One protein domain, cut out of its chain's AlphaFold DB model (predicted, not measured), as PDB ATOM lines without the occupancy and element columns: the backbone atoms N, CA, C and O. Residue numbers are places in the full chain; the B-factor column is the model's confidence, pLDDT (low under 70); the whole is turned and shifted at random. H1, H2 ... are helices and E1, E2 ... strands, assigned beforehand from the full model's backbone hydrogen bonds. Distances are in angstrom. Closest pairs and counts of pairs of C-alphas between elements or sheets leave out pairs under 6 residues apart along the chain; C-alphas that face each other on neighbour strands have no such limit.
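AT A GLANCE: This is residues 45 to 150 of the 262 residues of an uncharacterized protein of Candidatus Saccharibacteria bacterium (UniProt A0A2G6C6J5). A twisted antiparallel sheet, with the long hairpin E3 and E4 along its length, has helix H2 packed over one face and small H1 on that same face; no named helix covers the other. The 106 printed residues hold H1, H2, E1, E2, E3, E4 and E5 in chain order, class mixed. E2 to E5 form a meander, each strand the antiparallel neighbour of the one before, while E1 pairs with E3. The whole is compact but elongated, with a radius of gyration of the C-alphas of 14.4 A and spans of 45 by 27 by 23 A.

IN THESE COORDINATES: Find C-alpha 45 at (259.586, 280.546, 214.263), where H1 begins, residues 45 to 49. H2, residues 56 to 72, runs 24.6 A from C-alpha 56 at (271.376, 277.456, 214.454). Next come E1, residues 86 to 88, and E2, residues 94 to 98. E3, residues 103 to 112, runs 28.9 A; E4, residues 117 to 126, runs 30.4 A. E5, residues 141 to 144, ends at C-alpha 144 (253.533, 273.029, 230.155).

HOW THE PARTS SIT: Look beside E3: E1 and E2 lie on one side, E4 on the other. Within hydrogen-bond range are N 87 and O 111, 3.0 A, for E1 and E3; N 96 and O 105, 2.9 A, for E2 and E3; N 106 and O 123, 2.8 A, for E3 and E4; and N 141 and O 122, 2.8 A, for E4 and E5. H2 is on the sheet at a height of 9.1 A; its closest C-alphas to E5 are Leu 66 and Val 142, 5.9 A. H1 is on the same face, near H2. In both helices every O i to N i+4 pair is within hydrogen-bond range.

THE WHOLE: The C-alphas of Thr 76 and Gly 129, 45.3 A, are the two farthest apart. The printed part has no cut; the links H2 to E1 and E4 to E5 are long. Confidence is under 70 at residues 51 to 54 and 131 to 139.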
ATOM      1  N   LEU A  45     258.535 280.206 213.292       90.50
ATOM      2  CA  LEU A  45     259.586 280.546 214.263       90.50
ATOM      3  C   LEU A  45     260.560 281.601 213.725       90.50
ATOM      4  O   LEU A  45     260.980 282.495 214.459       90.50
ATOM      5  N   SER A  46     260.898 281.524 212.437       87.81
ATOM      6  CA  SER A  46     261.818 282.466 211.804       87.81
ATOM      7  C   SER A  46     261.316 283.908 211.820       87.81
ATOM      8  O   SER A  46     262.134 284.822 211.849       87.81
ATOM      9  N   ASP A  47     260.000 284.132 211.822       89.56
ATOM     10  CA  ASP A  47     259.428 285.484 211.824       89.56
ATOM     11  C   ASP A  47     259.704 286.204 213.148       89.56
ATOM     12  O   ASP A  47     259.901 287.419 213.181       89.56
ATOM     13  N   TYR A  48     259.805 285.434 214.231       85.25
ATOM     14  CA  TYR A  48     260.050 285.934 215.578       85.25
ATOM     15  C   TYR A  48     261.537 286.064 215.916       85.25
ATOM     16  O   TYR A  48     261.920 286.918 216.720       85.25
ATOM     17  N   THR A  49     262.386 285.248 215.289       80.06
ATOM     18  CA  THR A  49     263.823 285.182 215.586       80.06
ATOM     19  C   THR A  49     264.678 286.024 214.628       80.06
ATOM     20  O   THR A  49     265.803 286.415 214.959       80.06
ATOM     21  N   LYS A  50     264.142 286.409 213.460       76.31
ATOM     22  CA  LYS A  50     264.845 287.223 212.455       76.31
ATOM     23  C   LYS A  50     265.384 288.540 213.032       76.31
ATOM     24  O   LYS A  50     264.647 289.350 213.582       76.31
ATOM     25  N   GLY A  51     266.690 288.773 212.855       64.12
ATOM     26  CA  GLY A  51     267.369 290.001 213.287       64.12
ATOM     27  C   GLY A  51     267.629 290.113 214.794       64.12
ATOM     28  O   GLY A  51     268.187 291.118 215.222       64.12
ATOM     29  N   LYS A  52     267.249 289.101 215.585       66.50
ATOM     30  CA  LYS A  52     267.452 289.055 217.041       66.50
ATOM     31  C   LYS A  52     268.343 287.883 217.430       66.50
ATOM     32  O   LYS A  52     269.371 288.068 218.071       66.50
ATOM     33  N   PHE A  53     267.942 286.689 216.995       68.38
ATOM     34  CA  PHE A  53     268.509 285.414 217.398       68.38
ATOM     35  C   PHE A  53     268.562 284.480 216.189       68.38
ATOM     36  O   PHE A  53     267.531 284.117 215.635       68.38
ATOM     37  N   GLN A  54     269.755 284.131 215.719       66.50
ATOM     38  CA  GLN A  54     269.923 283.270 214.538       66.50
ATOM     39  C   GLN A  54     270.917 282.142 214.777       66.50
ATOM     40  O   GLN A  54     271.401 281.560 213.810       66.50
ATOM     41  N   ASP A  55     271.231 281.844 216.039       74.75
ATOM     42  CA  ASP A  55     272.114 280.729 216.342       74.75
ATOM     43  C   ASP A  55     271.440 279.407 215.932       74.75
ATOM     44  O   ASP A  55     270.403 279.039 216.499       74.75
ATOM     45  N   PRO A  56     271.978 278.693 214.925       78.25
ATOM     46  CA  PRO A  56     271.376 277.456 214.454       78.25
ATOM     47  C   PRO A  56     271.335 276.381 215.540       78.25
ATOM     48  O   PRO A  56     270.417 275.564 215.533       78.25
ATOM     49  N   ASP A  57     272.302 276.376 216.459       80.00
ATOM     50  CA  ASP A  57     272.383 275.375 217.522       80.00
ATOM     51  C   ASP A  57     271.192 275.484 218.479       80.00
ATOM     52  O   ASP A  57     270.447 274.524 218.686       80.00
ATOM     53  N   ALA A  58     270.911 276.694 218.947       79.94
ATOM     54  CA  ALA A  58     269.749 276.955 219.774       79.94
ATOM     55  C   ALA A  58     268.408 276.713 219.079       79.94
ATOM     56  O   ALA A  58     267.493 276.151 219.678       79.94
ATOM     57  N   LEU A  59     268.269 277.124 217.813       86.94
ATOM     58  CA  LEU A  59     267.036 276.886 217.057       86.94
ATOM     59  C   LEU A  59     266.772 275.382 216.905       86.94
ATOM     60  O   LEU A  59     265.639 274.937 217.082       86.94
ATOM     61  N   ASN A  60     267.815 274.598 216.637       88.25
ATOM     62  CA  ASN A  60     267.730 273.141 216.601       88.25
ATOM     63  C   ASN A  60     267.348 272.575 217.976       88.25
ATOM     64  O   ASN A  60     266.453 271.735 218.083       88.25
ATOM     65  N   LYS A  61     267.951 273.077 219.052       87.94
ATOM     66  CA  LYS A  61     267.639 272.629 220.409       87.94
ATOM     67  C   LYS A  61     266.203 272.969 220.838       87.94
ATOM     68  O   LYS A  61     265.564 272.132 221.466       87.94
ATOM     69  N   ILE A  62     265.645 274.116 220.430       91.31
ATOM     70  CA  ILE A  62     264.222 274.460 220.643       91.31
ATOM     71  C   ILE A  62     263.315 273.403 220.020       91.31
ATOM     72  O   ILE A  62     262.427 272.877 220.689       91.31
ATOM     73  N   LYS A  63     263.548 273.066 218.749       93.56
ATOM     74  CA  LYS A  63     262.732 272.071 218.048       93.56
ATOM     75  C   LYS A  63     262.847 270.679 218.674       93.56
ATOM     76  O   LYS A  63     261.856 269.953 218.731       93.56
ATOM     77  N   HIS A  64     264.038 270.313 219.148       93.06
ATOM     78  CA  HIS A  64     264.282 269.035 219.810       93.06
ATOM     79  C   HIS A  64     263.615 268.944 221.192       93.06
ATOM     80  O   HIS A  64     262.936 267.964 221.501       93.06
ATOM     81  N   GLU A  65     263.757 269.971 222.033       91.62
ATOM     82  CA  GLU A  65     263.110 269.989 223.350       91.62
ATOM     83  C   GLU A  65     261.581 270.036 223.222       91.62
ATOM     84  O   GLU A  65     260.880 269.346 223.967       91.62
ATOM     85  N   LEU A  66     261.055 270.741 222.213       95.12
ATOM     86  CA  LEU A  66     259.631 270.696 221.892       95.12
ATOM     87  C   LEU A  66     259.192 269.284 221.497       95.12
ATOM     88  O   LEU A  66     258.195 268.796 222.025       95.12
ATOM     89  N   PHE A  67     259.940 268.602 220.624       95.62
ATOM     90  CA  PHE A  67     259.658 267.213 220.253       95.62
ATOM     91  C   PHE A  67     259.543 266.305 221.484       95.62
ATOM     92  O   PHE A  67     258.555 265.581 221.627       95.62
ATOM     93  N   LYS A  68     260.504 266.378 222.414       93.25
ATOM     94  CA  LYS A  68     260.481 265.576 223.649       93.25
ATOM     95  C   LYS A  68     259.248 265.866 224.499       93.25
ATOM     96  O   LYS A  68     258.607 264.933 224.989       93.25
ATOM     97  N   GLN A  69     258.917 267.143 224.666       93.38
ATOM     98  CA  GLN A  69     257.786 267.572 225.481       93.38
ATOM     99  C   GLN A  69     256.446 267.129 224.869       93.38
ATOM    100  O   GLN A  69     255.576 266.625 225.583       93.38
ATOM    101  N   VAL A  70     256.299 267.242 223.548       95.25
ATOM    102  CA  VAL A  70     255.115 266.792 222.802       95.25
ATOM    103  C   VAL A  70     254.977 265.274 222.866       95.25
ATOM    104  O   VAL A  70     253.909 264.767 223.209       95.25
ATOM    105  N   LYS A  71     256.059 264.527 222.614       93.88
ATOM    106  CA  LYS A  71     256.071 263.057 222.668       93.88
ATOM    107  C   LYS A  71     255.673 262.528 224.043       93.88
ATOM    108  O   LYS A  71     254.900 261.581 224.128       93.88
ATOM    109  N   ARG A  72     256.139 263.169 225.122       90.38
ATOM    110  CA  ARG A  72     255.764 262.815 226.503       90.38
ATOM    111  C   ARG A  72     254.269 262.984 226.783       90.38
ATOM    112  O   ARG A  72     253.709 262.222 227.563       90.38
ATOM    113  N   ASN A  73     253.649 263.991 226.180       91.00
ATOM    114  CA  ASN A  73     252.271 264.402 226.458       91.00
ATOM    115  C   ASN A  73     251.266 263.948 225.397       91.00
ATOM    116  O   ASN A  73     250.109 264.364 225.406       91.00
ATOM    117  N   SER A  74     251.707 263.098 224.475       89.12
ATOM    118  CA  SER A  74     250.875 262.567 223.410       89.12
ATOM    119  C   SER A  74     250.477 261.129 223.713       89.12
ATOM    120  O   SER A  74     251.290 260.309 224.126       89.12
ATOM    121  N   ASN A  75     249.211 260.805 223.451       84.25
ATOM    122  CA  ASN A  75     248.707 259.427 223.518       84.25
ATOM    123  C   ASN A  75     249.076 258.606 222.271       84.25
ATOM    124  O   ASN A  75     248.850 257.398 222.219       84.25
ATOM    125  N   THR A  76     249.597 259.276 221.247       85.00
ATOM    126  CA  THR A  76     250.064 258.698 219.992       85.00
ATOM    127  C   THR A  76     251.576 258.776 219.930       85.00
ATOM    128  O   THR A  76     252.163 259.756 220.385       85.00
ATOM    129  N   ASP A  77     252.201 257.773 219.322       88.56
ATOM    130  CA  ASP A  77     253.637 257.803 219.076       88.56
ATOM    131  C   ASP A  77     253.976 258.911 218.069       88.56
ATOM    132  O   ASP A  77     253.560 258.869 216.909       88.56
ATOM    133  N   ILE A  78     254.680 259.938 218.546       92.75
ATOM    134  CA  ILE A  78     255.092 261.088 217.744       92.75
ATOM    135  C   ILE A  78     256.419 260.750 217.074       92.75
ATOM    136  O   ILE A  78     257.423 260.478 217.741       92.75
ATOM    137  N   GLN A  79     256.396 260.771 215.746       93.19
ATOM    138  CA  GLN A  79     257.542 260.498 214.891       93.19
ATOM    139  C   GLN A  79     258.239 261.811 214.519       93.19
ATOM    140  O   GLN A  79     257.625 262.882 214.555       93.19
ATOM    141  N   ASN A  80     259.521 261.730 214.159       92.25
ATOM    142  CA  ASN A  80     260.306 262.893 213.753       92.25
ATOM    143  C   ASN A  80     259.569 263.739 212.699       92.25
ATOM    144  O   ASN A  80     259.194 263.237 211.637       92.25
ATOM    145  N   ASP A  81     259.370 265.018 213.014       90.25
ATOM    146  CA  ASP A  81     258.722 266.017 212.167       90.25
ATOM    147  C   ASP A  81     257.354 265.576 211.591       90.25
ATOM    148  O   ASP A  81     256.951 266.015 210.513       90.25
ATOM    149  N   SER A  82     256.612 264.696 212.279       92.62
ATOM    150  CA  SER A  82     255.327 264.167 211.785       92.62
ATOM    151  C   SER A  82     254.151 265.135 211.940       92.62
ATOM    152  O   SER A  82     253.107 264.939 211.320       92.62
ATOM    153  N   VAL A  83     254.307 266.167 212.768       93.19
ATOM    154  CA  VAL A  83     253.284 267.173 213.081       93.19
ATOM    155  C   VAL A  83     253.664 268.486 212.396       93.19
ATOM    156  O   VAL A  83     254.803 268.930 212.514       93.19
ATOM    157  N   LYS A  84     252.738 269.079 211.631       92.88
ATOM    158  CA  LYS A  84     253.049 270.156 210.662       92.88
ATOM    159  C   LYS A  84     252.398 271.501 210.966       92.88
ATOM    160  O   LYS A  84     252.768 272.511 210.378       92.88
ATOM    161  N   ASP A  85     251.446 271.522 211.880       95.56
ATOM    162  CA  ASP A  85     250.643 272.680 212.262       95.56
ATOM    163  C   ASP A  85     251.138 273.317 213.568       95.56
ATOM    164  O   ASP A  85     250.362 273.794 214.393       95.56
ATOM    165  N   ILE A  86     252.457 273.300 213.758       97.69
ATOM    166  CA  ILE A  86     253.128 273.844 214.933       97.69
ATOM    167  C   ILE A  86     253.497 275.296 214.657       97.69
ATOM    168  O   ILE A  86     254.235 275.594 213.709       97.69
ATOM    169  N   MET A  87     252.999 276.202 215.495       97.50
ATOM    170  CA  MET A  87     253.170 277.640 215.309       97.50
ATOM    171  C   MET A  87     253.392 278.357 216.638       97.50
ATOM    172  O   MET A  87     252.777 278.033 217.647       97.50
ATOM    173  N   VAL A  88     254.244 279.378 216.634       96.94
ATOM    174  CA  VAL A  88     254.296 280.386 217.694       96.94
ATOM    175  C   VAL A  88     252.984 281.167 217.687       96.94
ATOM    176  O   VAL A  88     252.569 281.665 216.639       96.94
ATOM    177  N   ARG A  89     252.356 281.291 218.855       96.50
ATOM    178  CA  ARG A  89     251.116 282.032 219.062       96.50
ATOM    179  C   ARG A  89     251.339 283.525 218.873       96.50
ATOM    180  O   ARG A  89     252.218 284.115 219.514       96.50
ATOM    181  N   ASP A  90     250.475 284.145 218.086       93.69
ATOM    182  CA  ASP A  90     250.494 285.587 217.871       93.69
ATOM    183  C   ASP A  90     250.389 286.360 219.193       93.69
ATOM    184  O   ASP A  90     249.583 286.051 220.072       93.69
ATOM    185  N   GLY A  91     251.248 287.369 219.346       89.94
ATOM    186  CA  GLY A  91     251.301 288.217 220.540       89.94
ATOM    187  C   GLY A  91     251.918 287.569 221.786       89.94
ATOM    188  O   GLY A  91     252.006 288.239 222.810       89.94
ATOM    189  N   SER A  92     252.364 286.308 221.722       93.31
ATOM    190  CA  SER A  92     253.000 285.634 222.867       93.31
ATOM    191  C   SER A  92     254.507 285.868 222.975       93.31
ATOM    192  O   SER A  92     255.071 285.700 224.052       93.31
ATOM    193  N   PHE A  93     255.163 286.243 221.873       91.81
ATOM    194  CA  PHE A  93     256.602 286.472 221.863       91.81
ATOM    195  C   PHE A  93     256.961 287.697 222.706       91.81
ATOM    196  O   PHE A  93     256.548 288.820 222.405       91.81
ATOM    197  N   SER A  94     257.810 287.487 223.704       88.38
ATOM    198  CA  SER A  94     258.373 288.527 224.553       88.38
ATOM    199  C   SER A  94     259.888 288.391 224.598       88.38
ATOM    200  O   SER A  94     260.421 287.286 224.656       88.38
ATOM    201  N   GLN A  95     260.585 289.525 224.575       86.44
ATOM    202  CA  GLN A  95     262.021 289.588 224.819       86.44
ATOM    203  C   GLN A  95     262.299 290.689 225.834       86.44
ATOM    204  O   GLN A  95     261.917 291.841 225.626       86.44
ATOM    205  N   THR A  96     263.012 290.347 226.899       86.94
ATOM    206  CA  THR A  96     263.458 291.299 227.920       86.94
ATOM    207  C   THR A  96     264.967 291.204 228.108       86.94
ATOM    208  O   THR A  96     265.576 290.178 227.811       86.94
ATOM    209  N   TYR A  97     265.591 292.291 228.561       83.94
ATOM    210  CA  TYR A  97     267.017 292.313 228.876       83.94
ATOM    211  C   TYR A  97     267.211 292.423 230.386       83.94
ATOM    212  O   TYR A  97     266.790 293.399 231.012       83.94
ATOM    213  N   ASP A  98     267.859 291.424 230.972       81.50
ATOM    214  CA  ASP A  98     268.270 291.431 232.367       81.50
ATOM    215  C   ASP A  98     269.617 292.145 232.489       81.50
ATOM    216  O   ASP A  98     270.670 291.570 232.214       81.50
ATOM    217  N   ASN A  99     269.586 293.404 232.931       80.12
ATOM    218  CA  ASN A  99     270.785 294.224 233.127       80.12
ATOM    219  C   ASN A  99     271.756 293.657 234.175       80.12
ATOM    220  O   ASN A  99     272.952 293.939 234.109       80.12
ATOM    221  N   SER A 100     271.259 292.901 235.160       80.44
ATOM    222  CA  SER A 100     272.081 292.407 236.271       80.44
ATOM    223  C   SER A 100     272.985 291.260 235.829       80.44
ATOM    224  O   SER A 100     274.173 291.240 236.154       80.44
ATOM    225  N   ARG A 101     272.434 290.348 235.024       77.12
ATOM    226  CA  ARG A 101     273.169 289.224 234.439       77.12
ATOM    227  C   ARG A 101     273.759 289.574 233.069       77.12
ATOM    228  O   ARG A 101     274.714 288.935 232.644       77.12
ATOM    229  N   LYS A 102     273.224 290.607 232.408       82.62
ATOM    230  CA  LYS A 102     273.468 290.985 231.006       82.62
ATOM    231  C   LYS A 102     273.010 289.922 230.005       82.62
ATOM    232  O   LYS A 102     273.732 289.617 229.060       82.62
ATOM    233  N   TYR A 103     271.813 289.376 230.202       80.69
ATOM    234  CA  TYR A 103     271.216 288.360 229.327       80.69
ATOM    235  C   TYR A 103     269.959 288.891 228.660       80.69
ATOM    236  O   TYR A 103     269.237 289.711 229.222       80.69
ATOM    237  N   ASN A 104     269.680 288.382 227.470       80.62
ATOM    238  CA  ASN A 104     268.358 288.470 226.881       80.62
ATOM    239  C   ASN A 104     267.562 287.243 227.317       80.62
ATOM    240  O   ASN A 104     268.070 286.129 227.230       80.62
ATOM    241  N   LEU A 105     266.331 287.460 227.763       82.81
ATOM    242  CA  LEU A 105     265.371 286.419 228.083       82.81
ATOM    243  C   LEU A 105     264.268 286.479 227.038       82.81
ATOM    244  O   LEU A 105     263.710 287.555 226.801       82.81
ATOM    245  N   VAL A 106     263.955 285.342 226.429       85.38
ATOM    246  CA  VAL A 106     262.838 285.206 225.500       85.38
ATOM    247  C   VAL A 106     261.863 284.167 225.993       85.38
ATOM    248  O   VAL A 106     262.247 283.089 226.439       85.38
ATOM    249  N   GLU A 107     260.595 284.511 225.830       88.19
ATOM    250  CA  GLU A 107     259.456 283.651 226.092       88.19
ATOM    251  C   GLU A 107     258.544 283.682 224.867       88.19
ATOM    252  O   GLU A 107     258.343 284.730 224.246       88.19
ATOM    253  N   MET A 108     257.998 282.531 224.495       93.12
ATOM    254  CA  MET A 108     256.982 282.425 223.454       93.12
ATOM    255  C   MET A 108     256.104 281.205 223.690       93.12
ATOM    256  O   MET A 108     256.559 280.189 224.214       93.12
ATOM    257  N   ILE A 109     254.846 281.290 223.274       95.88
ATOM    258  CA  ILE A 109     253.924 280.161 223.334       95.88
ATOM    259  C   ILE A 109     253.916 279.470 221.978       95.88
ATOM    260  O   ILE A 109     253.755 280.132 220.958       95.88
ATOM    261  N   VAL A 110     254.066 278.149 221.967       97.56
ATOM    262  CA  VAL A 110     253.941 277.320 220.767       97.56
ATOM    263  C   VAL A 110     252.672 276.482 220.862       97.56
ATOM    264  O   VAL A 110     252.474 275.750 221.829       97.56
ATOM    265  N   ASP A 111     251.826 276.594 219.846       97.94
ATOM    266  CA  ASP A 111     250.561 275.888 219.701       97.94
ATOM    267  C   ASP A 111     250.659 274.774 218.659       97.94
ATOM    268  O   ASP A 111     251.348 274.909 217.644       97.94
ATOM    269  N   ILE A 112     249.929 273.687 218.912       97.31
ATOM    270  CA  ILE A 112     249.798 272.531 218.027       97.31
ATOM    271  C   ILE A 112     248.312 272.183 217.922       97.31
ATOM    272  O   ILE A 112     247.739 271.541 218.810       97.31
ATOM    273  N   GLU A 113     247.658 272.637 216.855       95.12
ATOM    274  CA  GLU A 113     246.198 272.572 216.735       95.12
ATOM    275  C   GLU A 113     245.664 271.132 216.637       95.12
ATOM    276  O   GLU A 113     244.625 270.811 217.225       95.12
ATOM    277  N   SER A 114     246.369 270.269 215.913       95.25
ATOM    278  CA  SER A 114     246.029 268.877 215.618       95.25
ATOM    279  C   SER A 114     246.075 268.004 216.863       95.25
ATOM    280  O   SER A 114     245.261 267.091 217.005       95.25
ATOM    281  N   LEU A 115     246.981 268.326 217.786       95.00
ATOM    282  CA  LEU A 115     247.115 267.658 219.077       95.00
ATOM    283  C   LEU A 115     246.326 268.350 220.189       95.00
ATOM    284  O   LEU A 115     246.189 267.772 221.264       95.00
ATOM    285  N   LYS A 116     245.794 269.557 219.945       94.12
ATOM    286  CA  LYS A 116     245.134 270.390 220.963       94.12
ATOM    287  C   LYS A 116     246.053 270.658 222.163       94.12
ATOM    288  O   LYS A 116     245.620 270.625 223.309       94.12
ATOM    289  N   GLN A 117     247.326 270.935 221.880       95.19
ATOM    290  CA  GLN A 117     248.374 271.162 222.876       95.19
ATOM    291  C   GLN A 117     248.998 272.549 222.713       95.19
ATOM    292  O   GLN A 117     249.074 273.087 221.605       95.19
ATOM    293  N   SER A 118     249.481 273.103 223.823       95.94
ATOM    294  CA  SER A 118     250.177 274.389 223.863       95.94
ATOM    295  C   SER A 118     251.301 274.343 224.902       95.94
ATOM    296  O   SER A 118     251.099 273.840 226.009       95.94
ATOM    297  N   TYR A 119     252.466 274.898 224.565       95.44
ATOM    298  CA  TYR A 119     253.672 274.863 225.397       95.44
ATOM    299  C   TYR A 119     254.324 276.239 225.517       95.44
ATOM    300  O   TYR A 119     254.280 277.037 224.582       95.44
ATOM    301  N   LEU A 120     254.953 276.500 226.661       93.44
ATOM    302  CA  LEU A 120     255.809 277.659 226.870       93.44
ATOM    303  C   LEU A 120     257.232 277.289 226.463       93.44
ATOM    304  O   LEU A 120     257.776 276.305 226.957       93.44
ATOM    305  N   VAL A 121     257.832 278.076 225.579       91.75
ATOM    306  CA  VAL A 121     259.239 277.959 225.207       91.75
ATOM    307  C   VAL A 121     259.977 279.163 225.760       91.75
ATOM    308  O   VAL A 121     259.732 280.292 225.335       91.75
ATOM    309  N   ASN A 122     260.914 278.895 226.662       87.94
ATOM    310  CA  ASN A 122     261.757 279.898 227.289       87.94
ATOM    311  C   ASN A 122     263.218 279.619 226.975       87.94
ATOM    312  O   ASN A 122     263.666 278.472 227.020       87.94
ATOM    313  N   TYR A 123     263.972 280.668 226.675       81.75
ATOM    314  CA  TYR A 123     265.417 280.572 226.541       81.75
ATOM    315  C   TYR A 123     266.087 281.899 226.866       81.75
ATOM    316  O   TYR A 123     265.482 282.969 226.792       81.75
ATOM    317  N   GLU A 124     267.363 281.821 227.216       81.44
ATOM    318  CA  GLU A 124     268.202 282.984 227.466       81.44
ATOM    319  C   GLU A 124     269.516 282.880 226.696       81.44
ATOM    320  O   GLU A 124     269.955 281.782 226.354       81.44
ATOM    321  N   TRP A 125     270.111 284.037 226.398       78.00
ATOM    322  CA  TRP A 125     271.458 284.135 225.838       78.00
ATOM    323  C   TRP A 125     272.182 285.374 226.358       78.00
ATOM    324  O   TRP A 125     271.574 286.416 226.631       78.00
ATOM    325  N   ALA A 126     273.505 285.273 226.467       77.81
ATOM    326  CA  ALA A 126     274.345 286.377 226.911       77.81
ATOM    327  C   ALA A 126     274.298 287.545 225.908       77.81
ATOM    328  O   ALA A 126     274.482 287.374 224.702       77.81
ATOM    329  N   GLY A 127     274.048 288.752 226.417       73.75
ATOM    330  CA  GLY A 127     274.174 290.002 225.673       73.75
ATOM    331  C   GLY A 127     275.582 290.594 225.771       73.75
ATOM    332  O   GLY A 127     276.517 289.976 226.282       73.75
ATOM    333  N   GLU A 128     275.744 291.829 225.295       75.50
ATOM    334  CA  GLU A 128     277.049 292.492 225.264       75.50
ATOM    335  C   GLU A 128     277.661 292.627 226.672       75.50
ATOM    336  O   GLU A 128     277.084 293.211 227.594       75.50
ATOM    337  N   GLY A 129     278.852 292.051 226.851       72.69
ATOM    338  CA  GLY A 129     279.568 292.046 228.126       72.69
ATOM    339  C   GLY A 129     278.989 291.112 229.197       72.69
ATOM    340  O   GLY A 129     279.420 291.218 230.350       72.69
ATOM    341  N   GLY A 130     278.034 290.244 228.843       70.75
ATOM    342  CA  GLY A 130     277.655 289.075 229.636       70.75
ATOM    343  C   GLY A 130     278.758 288.014 229.604       70.75
ATOM    344  O   GLY A 130     279.532 287.938 228.648       70.75
ATOM    345  N   LYS A 131     278.881 287.227 230.675       65.69
ATOM    346  CA  LYS A 131     279.805 286.090 230.701       65.69
ATOM    347  C   LYS A 131     279.083 284.868 230.173       65.69
ATOM    348  O   LYS A 131     277.982 284.587 230.609       65.69
ATOM    349  N   ASP A 132     279.726 284.144 229.275       62.19
ATOM    350  CA  ASP A 132     279.274 282.821 228.886       62.19
ATOM    351  C   ASP A 132     279.687 281.816 229.968       62.19
ATOM    352  O   ASP A 132     280.861 281.469 230.100       62.19
ATOM    353  N   ASP A 133     278.734 281.429 230.808       58.62
ATOM    354  CA  ASP A 133     278.918 280.440 231.869       58.62
ATOM    355  C   ASP A 133     278.426 279.039 231.465       58.62
ATOM    356  O   ASP A 133     278.353 278.143 232.307       58.62
ATOM    357  N   GLY A 134     278.091 278.832 230.185       52.53
ATOM    358  CA  GLY A 134     277.593 277.567 229.638       52.53
ATOM    359  C   GLY A 134     276.163 277.198 230.058       52.53
ATOM    360  O   GLY A 134     275.503 276.443 229.347       52.53
ATOM    361  N   PHE A 135     275.649 277.747 231.165       48.03
ATOM    362  CA  PHE A 135     274.263 277.559 231.603       48.03
ATOM    363  C   PHE A 135     273.321 278.533 230.893       48.03
ATOM    364  O   PHE A 135     272.274 278.125 230.391       48.03
ATOM    365  N   GLY A 136     273.725 279.801 230.796       47.94
ATOM    366  CA  GLY A 136     272.897 280.846 230.207       47.94
ATOM    367  C   GLY A 136     273.083 281.039 228.702       47.94
ATOM    368  O   GLY A 136     272.445 281.920 228.133       47.94
ATOM    369  N   GLN A 137     273.963 280.279 228.036       48.88
ATOM    370  CA  GLN A 137     274.135 280.466 226.596       48.88
ATOM    371  C   GLN A 137     272.958 279.889 225.807       48.88
ATOM    372  O   GLN A 137     272.513 280.564 224.890       48.88
ATOM    373  N   TYR A 138     272.415 278.724 226.205       56.91
ATOM    374  CA  TYR A 138     271.287 278.056 225.528       56.91
ATOM    375  C   TYR A 138     270.441 277.189 226.477       56.91
ATOM    376  O   TYR A 138     270.135 276.020 226.187       56.91
ATOM    377  N   GLY A 139     270.093 277.739 227.645       66.81
ATOM    378  CA  GLY A 139     269.140 277.156 228.593       66.81
ATOM    379  C   GLY A 139     267.722 277.179 228.023       66.81
ATOM    380  O   GLY A 139     266.915 278.017 228.402       66.81
ATOM    381  N   ILE A 140     267.445 276.299 227.061       81.25
ATOM    382  CA  ILE A 140     266.122 276.147 226.458       81.25
ATOM    383  C   ILE A 140     265.285 275.244 227.351       81.25
ATOM    384  O   ILE A 140     265.655 274.098 227.611       81.25
ATOM    385  N   LEU A 141     264.148 275.769 227.784       85.12
ATOM    386  CA  LEU A 141     263.133 275.045 228.523       85.12
ATOM    387  C   LEU A 141     261.833 275.083 227.726       85.12
ATOM    388  O   LEU A 141     261.327 276.157 227.405       85.12
ATOM    389  N   VAL A 142     261.292 273.904 227.434       91.00
ATOM    390  CA  VAL A 142     259.920 273.760 226.951       91.00
ATOM    391  C   VAL A 142     259.098 273.177 228.083       91.00
ATOM    392  O   VAL A 142     259.396 272.082 228.555       91.00
ATOM    393  N   SER A 143     258.089 273.916 228.525       90.00
ATOM    394  CA  SER A 143     257.256 273.531 229.657       90.00
ATOM    395  C   SER A 143     255.770 273.588 229.327       90.00
ATOM    396  O   SER A 143     255.327 274.238 228.376       90.00
ATOM    397  N   CYS A 144     254.977 272.912 230.141       88.56
ATOM    398  CA  CYS A 144     253.533 273.029 230.155       88.56
ATOM    399  C   CYS A 144     253.120 274.484 230.400       88.56
ATOM    400  O   CYS A 144     253.758 275.211 231.174       88.56
ATOM    401  N   LEU A 145     252.034 274.915 229.758       84.00
ATOM    402  CA  LEU A 145     251.449 276.224 230.023       84.00
ATOM    403  C   LEU A 145     250.525 276.204 231.240       84.00
ATOM    404  O   LEU A 145     249.840 275.208 231.483       84.00
ATOM    405  N   PRO A 146     250.414 277.342 231.941       71.31
ATOM    406  CA  PRO A 146     249.317 277.580 232.863       71.31
ATOM    407  C   PRO A 146     247.953 277.387 232.181       71.31
ATOM    408  O   PRO A 146     247.764 277.804 231.038       71.31
ATOM    409  N   VAL A 147     246.986 276.806 232.900       72.00
ATOM    410  CA  VAL A 147     245.639 276.503 232.375       72.00
ATOM    411  C   VAL A 147     244.938 277.744 231.807       72.00
ATOM    412  O   VAL A 147     244.257 277.655 230.792       72.00
ATOM    413  N   ASP A 148     245.152 278.920 232.403       71.81
ATOM    414  CA  ASP A 148     244.600 280.205 231.947       71.81
ATOM    415  C   ASP A 148     245.189 280.700 230.616       71.81
ATOM    416  O   ASP A 148     244.638 281.607 229.994       71.81
ATOM    417  N   GLN A 149     246.289 280.100 230.166       78.31
ATOM    418  CA  GLN A 149     246.923 280.378 228.880       78.31
ATOM    419  C   GLN A 149     246.658 279.272 227.844       78.31
ATOM    420  O   GLN A 149     247.127 279.379 226.707       78.31
ATOM    421  N   LEU A 150     245.912 278.218 228.190       82.12
ATOM    422  CA  LEU A 150     245.534 277.160 227.253       82.12
ATOM    423  C   LEU A 150     244.330 277.596 226.413       82.12
ATOM    424  O   LEU A 150     243.281 277.953 226.941       82.12
TER     425      LEU A 150